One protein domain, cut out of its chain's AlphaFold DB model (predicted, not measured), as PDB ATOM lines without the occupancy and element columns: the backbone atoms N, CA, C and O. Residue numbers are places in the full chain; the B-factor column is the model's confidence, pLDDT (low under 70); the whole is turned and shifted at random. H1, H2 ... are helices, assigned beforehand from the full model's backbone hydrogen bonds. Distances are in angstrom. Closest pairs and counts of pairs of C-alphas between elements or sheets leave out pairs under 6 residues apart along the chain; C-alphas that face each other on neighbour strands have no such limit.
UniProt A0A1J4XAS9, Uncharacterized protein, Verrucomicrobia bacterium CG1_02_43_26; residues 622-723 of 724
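This is residues 622 to 723 of the 724 residues of an uncharacterized protein of Verrucomicrobia bacterium CG1_02_43_26 (UniProt A0A1J4XAS9). Long helix H2 makes the spine of this model; short H1 folds back at one end of it, where residues 627 to 632 stick out, and H3 folds back at the other end. H4 crosses the spine, H5 runs beside its last part, and H6, H7 and H8 form a loosely packed side away from H2, with H8 coming back to H5. The printed part has 102 residues with eight named helices, H1 to H8 in chain order, and no named strand; the class is all helix. It is compact, with a radius of gyration of the C-alphas of 13.8 A and spans of 40 by 29 by 26 A.

Begin with H2, residues 630 to 650, the hub, touching four helices, each with a part of its length alone. Its residues 632 to 634 touch H1, residues 622 to 628, closest at C-alphas Tyr 633 and Lys 626, 5.3 A; this helical hairpin has a tilt of 34 degrees, only just shallow. Residues 647 to 648 only just touch H3, residues 654 to 663, with 3 pairs of C-alphas within 8 A, closest at Leu 648 and Val 657, 6.2 A; this is a second helical hairpin, at a shallow tilt of 21 degrees. Residues 637 to 641 touch H4, residues 666 to 674, about perpendicular at 88 degrees, closest at C-alphas Ala 641 and Leu 672, 5.5 A. Residues 645 to 649 touch H5, residues 680 to 690, the same way at 33 degrees, only just short of steep; the closest C-alphas, Thr 649 and Ile 686, are 6.6 A apart. H5 only just touches H8, residues 716 to 722, with 3 pairs within 8 A, closest at C-alphas Ser 684 and Phe 718, 6.4 A. H6, residues 693 to 702, is near H3, and is close but not clearly touching H4, at C-alphas His 702 and Lys 666, 6.7 A. H7, residues 705 to 714, is close but not clearly touching H4, at C-alphas Tyr 711 and Ser 674, 7.2 A. The packing is part aligned, part crossed: 3 of 5 touching pairs have a shallow tilt. Every O i to N i+4 pair is within hydrogen-bond range in H1, H2, H3, H4, H6, H7 and H8, and 6 of 7 in H5.

Find C-alpha 630 at (214.503, 315.523, 184.279); from there H2 runs 30.1 A to C-alpha 650 at (241.176, 322.993, 172.505). H5 spans 16.5 A, H7 14.7 A, H3 and H6 14.6 A each, H4 12.3 A, H8 9.9 A and H1 9.7 A. H8 ends at C-alpha 722, (244.658, 301.965, 175.069).

The C-alphas of Thr 628 and Lys 723, the two farthest apart, are 41.5 A apart. The printed part has no cut, and its seven links are tight. The mean pLDDT of the printed part is 71.1; look for values under 70 in residues 676 to 723.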
ATOM      1  N   LEU A 622     221.108 320.569 191.859       87.19
ATOM      2  CA  LEU A 622     221.070 319.646 190.724       87.19
ATOM      3  C   LEU A 622     220.255 318.370 190.993       87.19
ATOM      4  O   LEU A 622     219.758 317.760 190.044       87.19
ATOM      5  N   ILE A 623     220.105 317.948 192.254       87.88
ATOM      6  CA  ILE A 623     219.282 316.786 192.614       87.88
ATOM      7  C   ILE A 623     217.806 317.170 192.514       87.88
ATOM      8  O   ILE A 623     217.028 316.435 191.899       87.88
ATOM      9  N   ALA A 624     217.436 318.330 193.063       89.56
ATOM     10  CA  ALA A 624     216.093 318.879 192.923       89.56
ATOM     11  C   ALA A 624     215.759 319.151 191.449       89.56
ATOM     12  O   ALA A 624     214.730 318.685 190.970       89.56
ATOM     13  N   LEU A 625     216.663 319.783 190.693       89.50
ATOM     14  CA  LEU A 625     216.506 320.029 189.260       89.50
ATOM     15  C   LEU A 625     216.284 318.724 188.485       89.50
ATOM     16  O   LEU A 625     215.373 318.650 187.668       89.50
ATOM     17  N   LYS A 626     217.073 317.675 188.751       91.25
ATOM     18  CA  LYS A 626     216.896 316.366 188.105       91.25
ATOM     19  C   LYS A 626     215.531 315.749 188.408       91.25
ATOM     20  O   LYS A 626     214.973 315.066 187.553       91.25
ATOM     21  N   LYS A 627     215.021 315.941 189.626       92.00
ATOM     22  CA  LYS A 627     213.715 315.431 190.052       92.00
ATOM     23  C   LYS A 627     212.568 316.218 189.413       92.00
ATOM     24  O   LYS A 627     211.615 315.600 188.954       92.00
ATOM     25  N   THR A 628     212.666 317.545 189.393       88.88
ATOM     26  CA  THR A 628     211.602 318.449 188.933       88.88
ATOM     27  C   THR A 628     211.580 318.585 187.408       88.88
ATOM     28  O   THR A 628     210.514 318.526 186.806       88.88
ATOM     29  N   TYR A 629     212.748 318.685 186.768       89.88
ATOM     30  CA  TYR A 629     212.905 318.881 185.322       89.88
ATOM     31  C   TYR A 629     213.898 317.873 184.716       89.88
ATOM     32  O   TYR A 629     214.972 318.251 184.236       89.88
ATOM     33  N   PRO A 630     213.574 316.567 184.713       89.62
ATOM     34  CA  PRO A 630     214.503 315.523 184.279       89.62
ATOM     35  C   PRO A 630     214.968 315.688 182.826       89.62
ATOM     36  O   PRO A 630     216.119 315.381 182.517       89.62
ATOM     37  N   ILE A 631     214.102 316.188 181.937       86.88
ATOM     38  CA  ILE A 631     214.423 316.410 180.519       86.88
ATOM     39  C   ILE A 631     215.447 317.540 180.377       86.88
ATOM     40  O   ILE A 631     216.518 317.311 179.814       86.88
ATOM     41  N   ILE A 632     215.174 318.710 180.971       87.06
ATOM     42  CA  ILE A 632     216.102 319.853 181.000       87.06
ATOM     43  C   ILE A 632     217.437 319.440 181.618       87.06
ATOM     44  O   ILE A 632     218.490 319.704 181.041       87.06
ATOM     45  N   TYR A 633     217.401 318.764 182.771       89.38
ATOM     46  CA  TYR A 633     218.601 318.285 183.447       89.38
ATOM     47  C   TYR A 633     219.441 317.407 182.514       89.38
ATOM     48  O   TYR A 633     220.622 317.679 182.319       89.38
ATOM     49  N   ASN A 634     218.844 316.373 181.915       86.25
ATOM     50  CA  ASN A 634     219.580 315.435 181.070       86.25
ATOM     51  C   ASN A 634     220.137 316.121 179.817       86.25
ATOM     52  O   ASN A 634     221.311 315.938 179.494       86.25
ATOM     53  N   ASP A 635     219.333 316.939 179.135       84.44
ATOM     54  CA  ASP A 635     219.756 317.655 177.930       84.44
ATOM     55  C   ASP A 635     220.910 318.631 178.217       84.44
ATOM     56  O   ASP A 635     221.942 318.632 177.533       84.44
ATOM     57  N   LYS A 636     220.788 319.434 179.278       85.06
ATOM     58  CA  LYS A 636     221.783 320.461 179.600       85.06
ATOM     59  C   LYS A 636     223.039 319.897 180.240       85.06
ATOM     60  O   LYS A 636     224.125 320.336 179.874       85.06
ATOM     61  N   ILE A 637     222.945 318.873 181.086       84.75
ATOM     62  CA  ILE A 637     224.133 318.173 181.595       84.75
ATOM     63  C   ILE A 637     224.909 317.512 180.449       84.75
ATOM     64  O   ILE A 637     226.132 317.648 180.387       84.75
ATOM     65  N   ASN A 638     224.220 316.892 179.486       83.06
ATOM     66  CA  ASN A 638     224.860 316.356 178.282       83.06
ATOM     67  C   ASN A 638     225.522 317.456 177.441       83.06
ATOM     68  O   ASN A 638     226.647 317.282 176.966       83.06
ATOM     69  N   THR A 639     224.842 318.593 177.270       82.81
ATOM     70  CA  THR A 639     225.376 319.759 176.554       82.81
ATOM     71  C   THR A 639     226.654 320.265 177.221       82.81
ATOM     72  O   THR A 639     227.683 320.373 176.560       82.81
ATOM     73  N   ILE A 640     226.640 320.466 178.540       82.50
ATOM     74  CA  ILE A 640     227.799 320.937 179.309       82.50
ATOM     75  C   ILE A 640     228.950 319.936 179.245       82.50
ATOM     76  O   ILE A 640     230.097 320.339 179.059       82.50
ATOM     77  N   ALA A 641     228.671 318.635 179.347       82.19
ATOM     78  CA  ALA A 641     229.696 317.607 179.210       82.19
ATOM     79  C   ALA A 641     230.379 317.678 177.830       82.19
ATOM     80  O   ALA A 641     231.610 317.675 177.751       82.19
ATOM     81  N   LYS A 642     229.599 317.827 176.744       81.00
ATOM     82  CA  LYS A 642     230.105 318.014 175.368       81.00
ATOM     83  C   LYS A 642     230.926 319.305 175.234       81.00
ATOM     84  O   LYS A 642     232.011 319.294 174.651       81.00
ATOM     85  N   THR A 643     230.444 320.402 175.809       81.94
ATOM     86  CA  THR A 643     231.123 321.702 175.843       81.94
ATOM     87  C   THR A 643     232.467 321.626 176.573       81.94
ATOM     88  O   THR A 643     233.493 322.017 176.009       81.94
ATOM     89  N   LEU A 644     232.496 321.065 177.785       81.25
ATOM     90  CA  LEU A 644     233.708 320.891 178.589       81.25
ATOM     91  C   LEU A 644     234.756 320.061 177.843       81.25
ATOM     92  O   LEU A 644     235.933 320.419 177.795       81.25
ATOM     93  N   LEU A 645     234.317 318.981 177.206       78.75
ATOM     94  CA  LEU A 645     235.134 318.148 176.334       78.75
ATOM     95  C   LEU A 645     235.801 318.969 175.216       78.75
ATOM     96  O   LEU A 645     237.021 318.888 175.033       78.75
ATOM     97  N   VAL A 646     235.048 319.806 174.499       80.75
ATOM     98  CA  VAL A 646     235.622 320.662 173.448       80.75
ATOM     99  C   VAL A 646     236.614 321.668 174.031       80.75
ATOM    100  O   VAL A 646     237.695 321.846 173.463       80.75
ATOM    101  N   MET A 647     236.311 322.281 175.178       82.56
ATOM    102  CA  MET A 647     237.235 323.203 175.853       82.56
ATOM    103  C   MET A 647     238.548 322.517 176.241       82.56
ATOM    104  O   MET A 647     239.632 323.030 175.943       82.56
ATOM    105  N   LEU A 648     238.470 321.333 176.852       79.75
ATOM    106  CA  LEU A 648     239.639 320.546 177.233       79.75
ATOM    107  C   LEU A 648     240.444 320.106 176.009       79.75
ATOM    108  O   LEU A 648     241.668 320.172 176.050       79.75
ATOM    109  N   THR A 649     239.796 319.742 174.904       75.94
ATOM    110  CA  THR A 649     240.479 319.364 173.654       75.94
ATOM    111  C   THR A 649     241.194 320.558 173.013       75.94
ATOM    112  O   THR A 649     242.307 320.423 172.512       75.94
ATOM    113  N   ARG A 650     240.594 321.758 173.066       78.88
ATOM    114  CA  ARG A 650     241.176 322.993 172.505       78.88
ATOM    115  C   ARG A 650     242.278 323.604 173.368       78.88
ATOM    116  O   ARG A 650     243.077 324.392 172.863       78.88
ATOM    117  N   ALA A 651     242.330 323.294 174.662       77.69
ATOM    118  CA  ALA A 651     243.364 323.825 175.539       77.69
ATOM    119  C   ALA A 651     244.759 323.341 175.082       77.69
ATOM    120  O   ALA A 651     245.029 322.148 175.050       77.69
ATOM    121  N   LYS A 652     245.674 324.248 174.734       76.50
ATOM    122  CA  LYS A 652     247.017 323.867 174.246       76.50
ATOM    123  C   LYS A 652     248.060 323.709 175.357       76.50
ATOM    124  O   LYS A 652     249.106 323.119 175.123       76.50
ATOM    125  N   THR A 653     247.779 324.221 176.557       78.12
ATOM    126  CA  THR A 653     248.721 324.246 177.688       78.12
ATOM    127  C   THR A 653     248.152 323.558 178.926       78.12
ATOM    128  O   THR A 653     246.934 323.399 179.074       78.12
ATOM    129  N   LYS A 654     249.045 323.157 179.833       73.56
ATOM    130  CA  LYS A 654     248.705 322.537 181.119       73.56
ATOM    131  C   LYS A 654     247.968 323.517 182.029       73.56
ATOM    132  O   LYS A 654     246.970 323.167 182.651       73.56
ATOM    133  N   GLU A 655     248.425 324.759 182.060       78.62
ATOM    134  CA  GLU A 655     247.877 325.847 182.867       78.62
ATOM    135  C   GLU A 655     246.419 326.106 182.484       78.62
ATOM    136  O   GLU A 655     245.565 326.279 183.351       78.62
ATOM    137  N   ARG A 656     246.113 326.042 181.182       78.50
ATOM    138  CA  ARG A 656     244.753 326.189 180.660       78.50
ATOM    139  C   ARG A 656     243.835 325.064 181.129       78.50
ATOM    140  O   ARG A 656     242.713 325.328 181.542       78.50
ATOM    141  N   VAL A 657     244.315 323.821 181.086       77.31
ATOM    142  CA  VAL A 657     243.571 322.655 181.587       77.31
ATOM    143  C   VAL A 657     243.297 322.798 183.076       77.31
ATOM    144  O   VAL A 657     242.153 322.659 183.494       77.31
ATOM    145  N   LYS A 658     244.329 323.137 183.859       77.88
ATOM    146  CA  LYS A 658     244.196 323.368 185.298       77.88
ATOM    147  C   LYS A 658     243.140 324.434 185.575       77.88
ATOM    148  O   LYS A 658     242.230 324.160 186.342       77.88
ATOM    149  N   LYS A 659     243.212 325.583 184.892       81.44
ATOM    150  CA  LYS A 659     242.240 326.677 185.026       81.44
ATOM    151  C   LYS A 659     240.805 326.207 184.763       81.44
ATOM    152  O   LYS A 659     239.930 326.489 185.570       81.44
ATOM    153  N   ILE A 660     240.572 325.476 183.668       80.31
ATOM    154  CA  ILE A 660     239.237 324.959 183.316       80.31
ATOM    155  C   ILE A 660     238.707 324.031 184.417       80.31
ATOM    156  O   ILE A 660     237.565 324.180 184.834       80.31
ATOM    157  N   ILE A 661     239.530 323.103 184.919       78.69
ATOM    158  CA  ILE A 661     239.116 322.145 185.957       78.69
ATOM    159  C   ILE A 661     238.850 322.846 187.288       78.69
ATOM    160  O   ILE A 661     237.871 322.526 187.948       78.69
ATOM    161  N   THR A 662     239.705 323.792 187.690       79.94
ATOM    162  CA  THR A 662     239.596 324.459 188.998       79.94
ATOM    163  C   THR A 662     238.350 325.319 189.136       79.94
ATOM    164  O   THR A 662     237.937 325.581 190.258       79.94
ATOM    165  N   ILE A 663     237.765 325.755 188.017       81.56
ATOM    166  CA  ILE A 663     236.503 326.501 188.022       81.56
ATOM    167  C   ILE A 663     235.332 325.571 188.383       81.56
ATOM    168  O   ILE A 663     234.371 326.026 188.981       81.56
ATOM    169  N   ILE A 664     235.406 324.270 188.074       79.75
ATOM    170  CA  ILE A 664     234.287 323.334 188.247       79.75
ATOM    171  C   ILE A 664     234.280 322.768 189.676       79.75
ATOM    172  O   ILE A 664     235.230 322.081 190.067       79.75
ATOM    173  N   PRO A 665     233.192 322.945 190.448       81.94
ATOM    174  CA  PRO A 665     233.048 322.301 191.747       81.94
ATOM    175  C   PRO A 665     233.151 320.779 191.672       81.94
ATOM    176  O   PRO A 665     232.687 320.145 190.721       81.94
ATOM    177  N   LYS A 666     233.702 320.160 192.722       75.19
ATOM    178  CA  LYS A 666     233.962 318.709 192.767       75.19
ATOM    179  C   LYS A 666     232.709 317.856 192.534       75.19
ATOM    180  O   LYS A 666     232.765 316.866 191.808       75.19
ATOM    181  N   ASN A 667     231.582 318.236 193.133       76.19
ATOM    182  CA  ASN A 667     230.296 317.547 192.984       76.19
ATOM    183  C   ASN A 667     229.771 317.609 191.538       76.19
ATOM    184  O   ASN A 667     229.296 316.603 191.015       76.19
ATOM    185  N   ILE A 668     229.914 318.758 190.877       79.56
ATOM    186  CA  ILE A 668     229.512 318.956 189.479       79.56
ATOM    187  C   ILE A 668     230.440 318.188 188.540       79.56
ATOM    188  O   ILE A 668     229.969 317.482 187.651       79.56
ATOM    189  N   LEU A 669     231.754 318.270 188.761       76.69
ATOM    190  CA  LEU A 669     232.738 317.530 187.975       76.69
ATOM    191  C   LEU A 669     232.438 316.028 188.009       76.69
ATOM    192  O   LEU A 669     232.473 315.373 186.973       76.69
ATOM    193  N   HIS A 670     232.070 315.490 189.173       73.06
ATOM    194  CA  HIS A 670     231.649 314.097 189.293       73.06
ATOM    195  C   HIS A 670     230.418 313.778 188.428       73.06
ATOM    196  O   HIS A 670     230.427 312.788 187.693       73.06
ATOM    197  N   ILE A 671     229.378 314.618 188.474       78.62
ATOM    198  CA  ILE A 671     228.177 314.451 187.643       78.62
ATOM    199  C   ILE A 671     228.561 314.433 186.158       78.62
ATOM    200  O   ILE A 671     228.228 313.473 185.459       78.62
ATOM    201  N   LEU A 672     229.335 315.419 185.700       77.38
ATOM    202  CA  LEU A 672     229.769 315.536 184.305       77.38
ATOM    203  C   LEU A 672     230.608 314.331 183.854       77.38
ATOM    204  O   LEU A 672     230.369 313.789 182.780       77.38
ATOM    205  N   MET A 673     231.532 313.852 184.690       70.38
ATOM    206  CA  MET A 673     232.381 312.689 184.381       70.38
ATOM    207  C   MET A 673     231.613 311.362 184.377       70.38
ATOM    208  O   MET A 673     232.034 310.403 183.732       70.38
ATOM    209  N   SER A 674     230.493 311.291 185.098       70.12
ATOM    210  CA  SER A 674     229.605 310.122 185.118       70.12
ATOM    211  C   SER A 674     228.553 310.128 184.002       70.12
ATOM    212  O   SER A 674     227.881 309.116 183.786       70.12
ATOM    213  N   THR A 675     228.406 311.260 183.309       72.88
ATOM    214  CA  THR A 675     227.421 311.452 182.246       72.88
ATOM    215  C   THR A 675     227.876 310.714 180.992       72.88
ATOM    216  O   THR A 675     228.988 310.917 180.501       72.88
ATOM    217  N   ARG A 676     227.015 309.843 180.455       66.69
ATOM    218  CA  ARG A 676     227.260 309.203 179.159       66.69
ATOM    219  C   ARG A 676     227.122 310.253 178.066       66.69
ATOM    220  O   ARG A 676     226.019 310.666 177.738       66.69
ATOM    221  N   VAL A 677     228.244 310.666 177.493       64.62
ATOM    222  CA  VAL A 677     228.232 311.367 176.210       64.62
ATOM    223  C   VAL A 677     228.011 310.300 175.142       64.62
ATOM    224  O   VAL A 677     228.736 309.309 175.146       64.62
ATOM    225  N   ASP A 678     227.043 310.502 174.241       60.81
ATOM    226  CA  ASP A 678     226.578 309.546 173.202       60.81
ATOM    227  C   ASP A 678     227.679 308.954 172.301       60.81
ATOM    228  O   ASP A 678     227.433 308.090 171.469       60.81
ATOM    229  N   ASN A 679     228.908 309.425 172.461       57.41
ATOM    230  CA  ASN A 679     230.077 308.989 171.745       57.41
ATOM    231  C   ASN A 679     231.100 308.511 172.794       57.41
ATOM    232  O   ASN A 679     231.957 309.290 173.222       57.41
ATOM    233  N   GLU A 680     230.984 307.252 173.250       53.38
ATOM    234  CA  GLU A 680     231.868 306.622 174.260       53.38
ATOM    235  C   GLU A 680     233.360 306.759 173.895       53.38
ATOM    236  O   GLU A 680     234.216 306.813 174.779       53.38
ATOM    237  N   GLU A 681     233.679 306.919 172.607       55.41
ATOM    238  CA  GLU A 681     235.029 307.199 172.112       55.41
ATOM    239  C   GLU A 681     235.540 308.602 172.461       55.41
ATOM    240  O   GLU A 681     236.746 308.804 172.484       55.41
ATOM    241  N   THR A 682     234.684 309.571 172.794       53.53
ATOM    242  CA  THR A 682     235.105 310.973 172.959       53.53
ATOM    243  C   THR A 682     235.555 311.298 174.380       53.53
ATOM    244  O   THR A 682     236.544 312.005 174.541       53.53
ATOM    245  N   LEU A 683     234.913 310.744 175.419       52.53
ATOM    246  CA  LEU A 683     235.407 310.870 176.803       52.53
ATOM    247  C   LEU A 683     236.726 310.102 176.963       52.53
ATOM    248  O   LEU A 683     237.730 310.635 177.421       52.53
ATOM    249  N   SER A 684     236.723 308.879 176.448       52.62
ATOM    250  CA  SER A 684     237.873 308.051 176.115       52.62
ATOM    251  C   SER A 684     238.998 308.834 175.407       52.62
ATOM    252  O   SER A 684     240.129 308.878 175.878       52.62
ATOM    253  N   PHE A 685     238.701 309.563 174.332       50.22
ATOM    254  CA  PHE A 685     239.684 310.366 173.599       50.22
ATOM    255  C   PHE A 685     240.235 311.564 174.397       50.22
ATOM    256  O   PHE A 685     241.422 311.847 174.307       50.22
ATOM    257  N   ILE A 686     239.443 312.243 175.243       51.03
ATOM    258  CA  ILE A 686     239.975 313.276 176.170       51.03
ATOM    259  C   ILE A 686     241.001 312.663 177.118       51.03
ATOM    260  O   ILE A 686     242.040 313.266 177.399       51.03
ATOM    261  N   LEU A 687     240.696 311.460 177.609       50.22
ATOM    262  CA  LEU A 687     241.545 310.717 178.529       50.22
ATOM    263  C   LEU A 687     242.810 310.207 177.831       50.22
ATOM    264  O   LEU A 687     243.868 310.203 178.448       50.22
ATOM    265  N   SER A 688     242.767 309.851 176.544       52.97
ATOM    266  CA  SER A 688     243.978 309.459 175.806       52.97
ATOM    267  C   SER A 688     244.810 310.645 175.308       52.97
ATOM    268  O   SER A 688     246.035 310.563 175.301       52.97
ATOM    269  N   VAL A 689     244.192 311.771 174.933       47.41
ATOM    270  CA  VAL A 689     244.887 312.904 174.288       47.41
ATOM    271  C   VAL A 689     245.595 313.830 175.280       47.41
ATOM    272  O   VAL A 689     246.466 314.604 174.883       47.41
ATOM    273  N   LYS A 690     245.291 313.751 176.583       48.66
ATOM    274  CA  LYS A 690     245.886 314.656 177.586       48.66
ATOM    275  C   LYS A 690     246.415 314.035 178.865       48.66
ATOM    276  O   LYS A 690     246.853 314.773 179.750       48.66
ATOM    277  N   MET A 691     246.484 312.712 178.948       47.94
ATOM    278  CA  MET A 691     247.218 312.054 180.026       47.94
ATOM    279  C   MET A 691     248.730 312.084 179.761       47.94
ATOM    280  O   MET A 691     249.376 311.076 179.514       47.94
ATOM    281  N   LYS A 692     249.316 313.280 179.920       52.91
ATOM    282  CA  LYS A 692     250.503 313.381 180.778       52.91
ATOM    283  C   LYS A 692     250.007 313.191 182.217       52.91
ATOM    284  O   LYS A 692     248.959 313.735 182.561       52.91
ATOM    285  N   ASN A 693     250.755 312.447 183.036       56.44
ATOM    286  CA  ASN A 693     250.494 312.028 184.433       56.44
ATOM    287  C   ASN A 693     249.841 313.067 185.381       56.44
ATOM    288  O   ASN A 693     249.344 312.733 186.452       56.44
ATOM    289  N   GLU A 694     249.820 314.335 185.000       57.00
ATOM    290  CA  GLU A 694     249.387 315.484 185.779       57.00
ATOM    291  C   GLU A 694     247.865 315.688 185.792       57.00
ATOM    292  O   GLU A 694     247.335 316.085 186.824       57.00
ATOM    293  N   PHE A 695     247.135 315.378 184.709       59.00
ATOM    294  CA  PHE A 695     245.661 315.432 184.721       59.00
ATOM    295  C   PHE A 695     245.084 314.331 185.617       59.00
ATOM    296  O   PHE A 695     244.204 314.598 186.430       59.00
ATOM    297  N   ILE A 696     245.657 313.121 185.544       60.88
ATOM    298  CA  ILE A 696     245.356 312.022 186.472       60.88
ATOM    299  C   ILE A 696     245.740 312.414 187.893       60.88
ATOM    300  O   ILE A 696     244.952 312.200 188.805       60.88
ATOM    301  N   SER A 697     246.923 313.009 188.101       64.50
ATOM    302  CA  SER A 697     247.344 313.467 189.427       64.50
ATOM    303  C   SER A 697     246.363 314.476 190.016       64.50
ATOM    304  O   SER A 697     246.090 314.407 191.211       64.50
ATOM    305  N   GLU A 698     245.834 315.396 189.214       62.81
ATOM    306  CA  GLU A 698     244.929 316.429 189.707       62.81
ATOM    307  C   GLU A 698     243.507 315.885 189.906       62.81
ATOM    308  O   GLU A 698     242.918 316.111 190.960       62.81
ATOM    309  N   LEU A 699     243.000 315.040 189.000       62.81
ATOM    310  CA  LEU A 699     241.785 314.244 189.238       62.81
ATOM    311  C   LEU A 699     241.904 313.399 190.511       62.81
ATOM    312  O   LEU A 699     240.973 313.351 191.310       62.81
ATOM    313  N   ASN A 700     243.063 312.784 190.745       65.00
ATOM    314  CA  ASN A 700     243.323 311.965 191.924       65.00
ATOM    315  C   ASN A 700     243.330 312.764 193.228       65.00
ATOM    316  O   ASN A 700     242.952 312.197 194.254       65.00
ATOM    317  N   LYS A 701     243.733 314.040 193.202       69.25
ATOM    318  CA  LYS A 701     243.646 314.939 194.365       69.25
ATOM    319  C   LYS A 701     242.217 315.395 194.645       69.25
ATOM    320  O   LYS A 701     241.886 315.697 195.789       69.25
ATOM    321  N   HIS A 702     241.376 315.470 193.613       62.44
ATOM    322  CA  HIS A 702     240.051 316.080 193.725       62.44
ATOM    323  C   HIS A 702     238.887 315.080 193.792       62.44
ATOM    324  O   HIS A 702     237.828 315.471 194.278       62.44
ATOM    325  N   LEU A 703     239.068 313.809 193.400       58.44
ATOM    326  CA  LEU A 703     238.035 312.760 193.460       58.44
ATOM    327  C   LEU A 703     238.146 311.844 194.703       58.44
ATOM    328  O   LEU A 703     239.240 311.372 195.015       58.44
ATOM    329  N   PRO A 704     237.025 311.497 195.368       69.81
ATOM    330  CA  PRO A 704     236.960 310.446 196.392       69.81
ATOM    331  C   PRO A 704     237.304 309.035 195.864       69.81
ATOM    332  O   PRO A 704     236.855 308.641 194.790       69.81
ATOM    333  N   GLU A 705     238.018 308.233 196.663       69.75
ATOM    334  CA  GLU A 705     238.455 306.842 196.382       69.75
ATOM    335  C   GLU A 705     237.369 305.933 195.766       69.75
ATOM    336  O   GLU A 705     237.554 305.371 194.687       69.75
ATOM    337  N   LYS A 706     236.183 305.849 196.388       65.31
ATOM    338  CA  LYS A 706     235.060 305.028 195.885       65.31
ATOM    339  C   LYS A 706     234.597 305.425 194.479       65.31
ATOM    340  O   LYS A 706     234.166 304.573 193.704       65.31
ATOM    341  N   GLN A 707     234.666 306.713 194.152       59.47
ATOM    342  CA  GLN A 707     234.236 307.229 192.852       59.47
ATOM    343  C   GLN A 707     235.295 306.985 191.776       59.47
ATOM    344  O   GLN A 707     234.931 306.715 190.633       59.47
ATOM    345  N   LYS A 708     236.585 306.977 192.146       65.44
ATOM    346  CA  LYS A 708     237.671 306.548 191.251       65.44
ATOM    347  C   LYS A 708     237.423 305.124 190.764       65.44
ATOM    348  O   LYS A 708     237.406 304.889 189.561       65.44
ATOM    349  N   LEU A 709     237.150 304.199 191.685       65.25
ATOM    350  CA  LEU A 709     236.896 302.791 191.358       65.25
ATOM    351  C   LEU A 709     235.694 302.610 190.422       65.25
ATOM    352  O   LEU A 709     235.812 301.907 189.423       65.25
ATOM    353  N   LEU A 710     234.570 303.285 190.693       59.06
ATOM    354  CA  LEU A 710     233.372 303.223 189.843       59.06
ATOM    355  C   LEU A 710     233.615 303.803 188.439       59.06
ATOM    356  O   LEU A 710     233.068 303.323 187.445       59.06
ATOM    357  N   TYR A 711     234.426 304.855 188.352       61.09
ATOM    358  CA  TYR A 711     234.797 305.482 187.091       61.09
ATOM    359  C   TYR A 711     235.733 304.593 186.260       61.09
ATOM    360  O   TYR A 711     235.470 304.361 185.076       61.09
ATOM    361  N   PHE A 712     236.787 304.054 186.882       68.56
ATOM    362  CA  PHE A 712     237.724 303.138 186.233       68.56
ATOM    363  C   PHE A 712     237.038 301.837 185.812       68.56
ATOM    364  O   PHE A 712     237.305 301.351 184.718       68.56
ATOM    365  N   SER A 713     236.104 301.310 186.611       67.44
ATOM    366  CA  SER A 713     235.370 300.089 186.262       67.44
ATOM    367  C   SER A 713     234.445 300.290 185.060       67.44
ATOM    368  O   SER A 713     234.413 299.443 184.169       67.44
ATOM    369  N   LYS A 714     233.727 301.421 184.985       61.09
ATOM    370  CA  LYS A 714     232.830 301.735 183.856       61.09
ATOM    371  C   LYS A 714     233.569 301.958 182.537       61.09
ATOM    372  O   LYS A 714     232.994 301.710 181.485       61.09
ATOM    373  N   ASN A 715     234.825 302.396 182.596       60.62
ATOM    374  CA  ASN A 715     235.643 302.706 181.419       60.62
ATOM    375  C   ASN A 715     236.802 301.710 181.222       60.62
ATOM    376  O   ASN A 715     237.717 301.958 180.438       60.62
ATOM    377  N   PHE A 716     236.782 300.571 181.922       65.56
ATOM    378  CA  PHE A 716     237.893 299.615 181.949       65.56
ATOM    379  C   PHE A 716     238.241 299.063 180.561       65.56
ATOM    380  O   PHE A 716     239.413 298.922 180.221       65.56
ATOM    381  N   SER A 717     237.232 298.788 179.727       59.88
ATOM    382  CA  SER A 717     237.421 298.331 178.342       59.88
ATOM    383  C   SER A 717     238.190 299.349 177.498       59.88
ATOM    384  O   SER A 717     239.047 298.963 176.702       59.88
ATOM    385  N   PHE A 718     237.937 300.641 177.708       60.00
ATOM    386  CA  PHE A 718     238.649 301.723 177.045       60.00
ATOM    387  C   PHE A 718     240.106 301.823 177.519       60.00
ATOM    388  O   PHE A 718     241.010 301.833 176.680       60.00
ATOM    389  N   PHE A 719     240.344 301.848 178.835       61.97
ATOM    390  CA  PHE A 719     241.699 301.906 179.399       61.97
ATOM    391  C   PHE A 719     242.538 300.706 178.934       61.97
ATOM    392  O   PHE A 719     243.614 300.875 178.359       61.97
ATOM    393  N   LYS A 720     241.954 299.500 178.992       65.38
ATOM    394  CA  LYS A 720     242.553 298.264 178.476       65.38
ATOM    395  C   LYS A 720     242.873 298.333 176.977       65.38
ATOM    396  O   LYS A 720     243.961 297.924 176.577       65.38
ATOM    397  N   LYS A 721     241.965 298.864 176.143       62.12
ATOM    398  CA  LYS A 721     242.178 299.029 174.687       62.12
ATOM    399  C   LYS A 721     243.339 299.984 174.374       62.12
ATOM    400  O   LYS A 721     243.981 299.822 173.341       62.12
ATOM    401  N   ASN A 722     243.633 300.933 175.263       51.94
ATOM    402  CA  ASN A 722     244.658 301.965 175.069       51.94
ATOM    403  C   ASN A 722     245.930 301.758 175.911       51.94
ATOM    404  O   ASN A 722     246.820 302.601 175.854       51.94
ATOM    405  N   LYS A 723     246.048 300.635 176.639       63.06
ATOM    406  CA  LYS A 723     247.190 300.301 177.519       63.06
ATOM    407  C   LYS A 723     247.484 301.364 178.596       63.06
ATOM    408  O   LYS A 723     248.646 301.612 178.915       63.06
TER     409      LYS A 723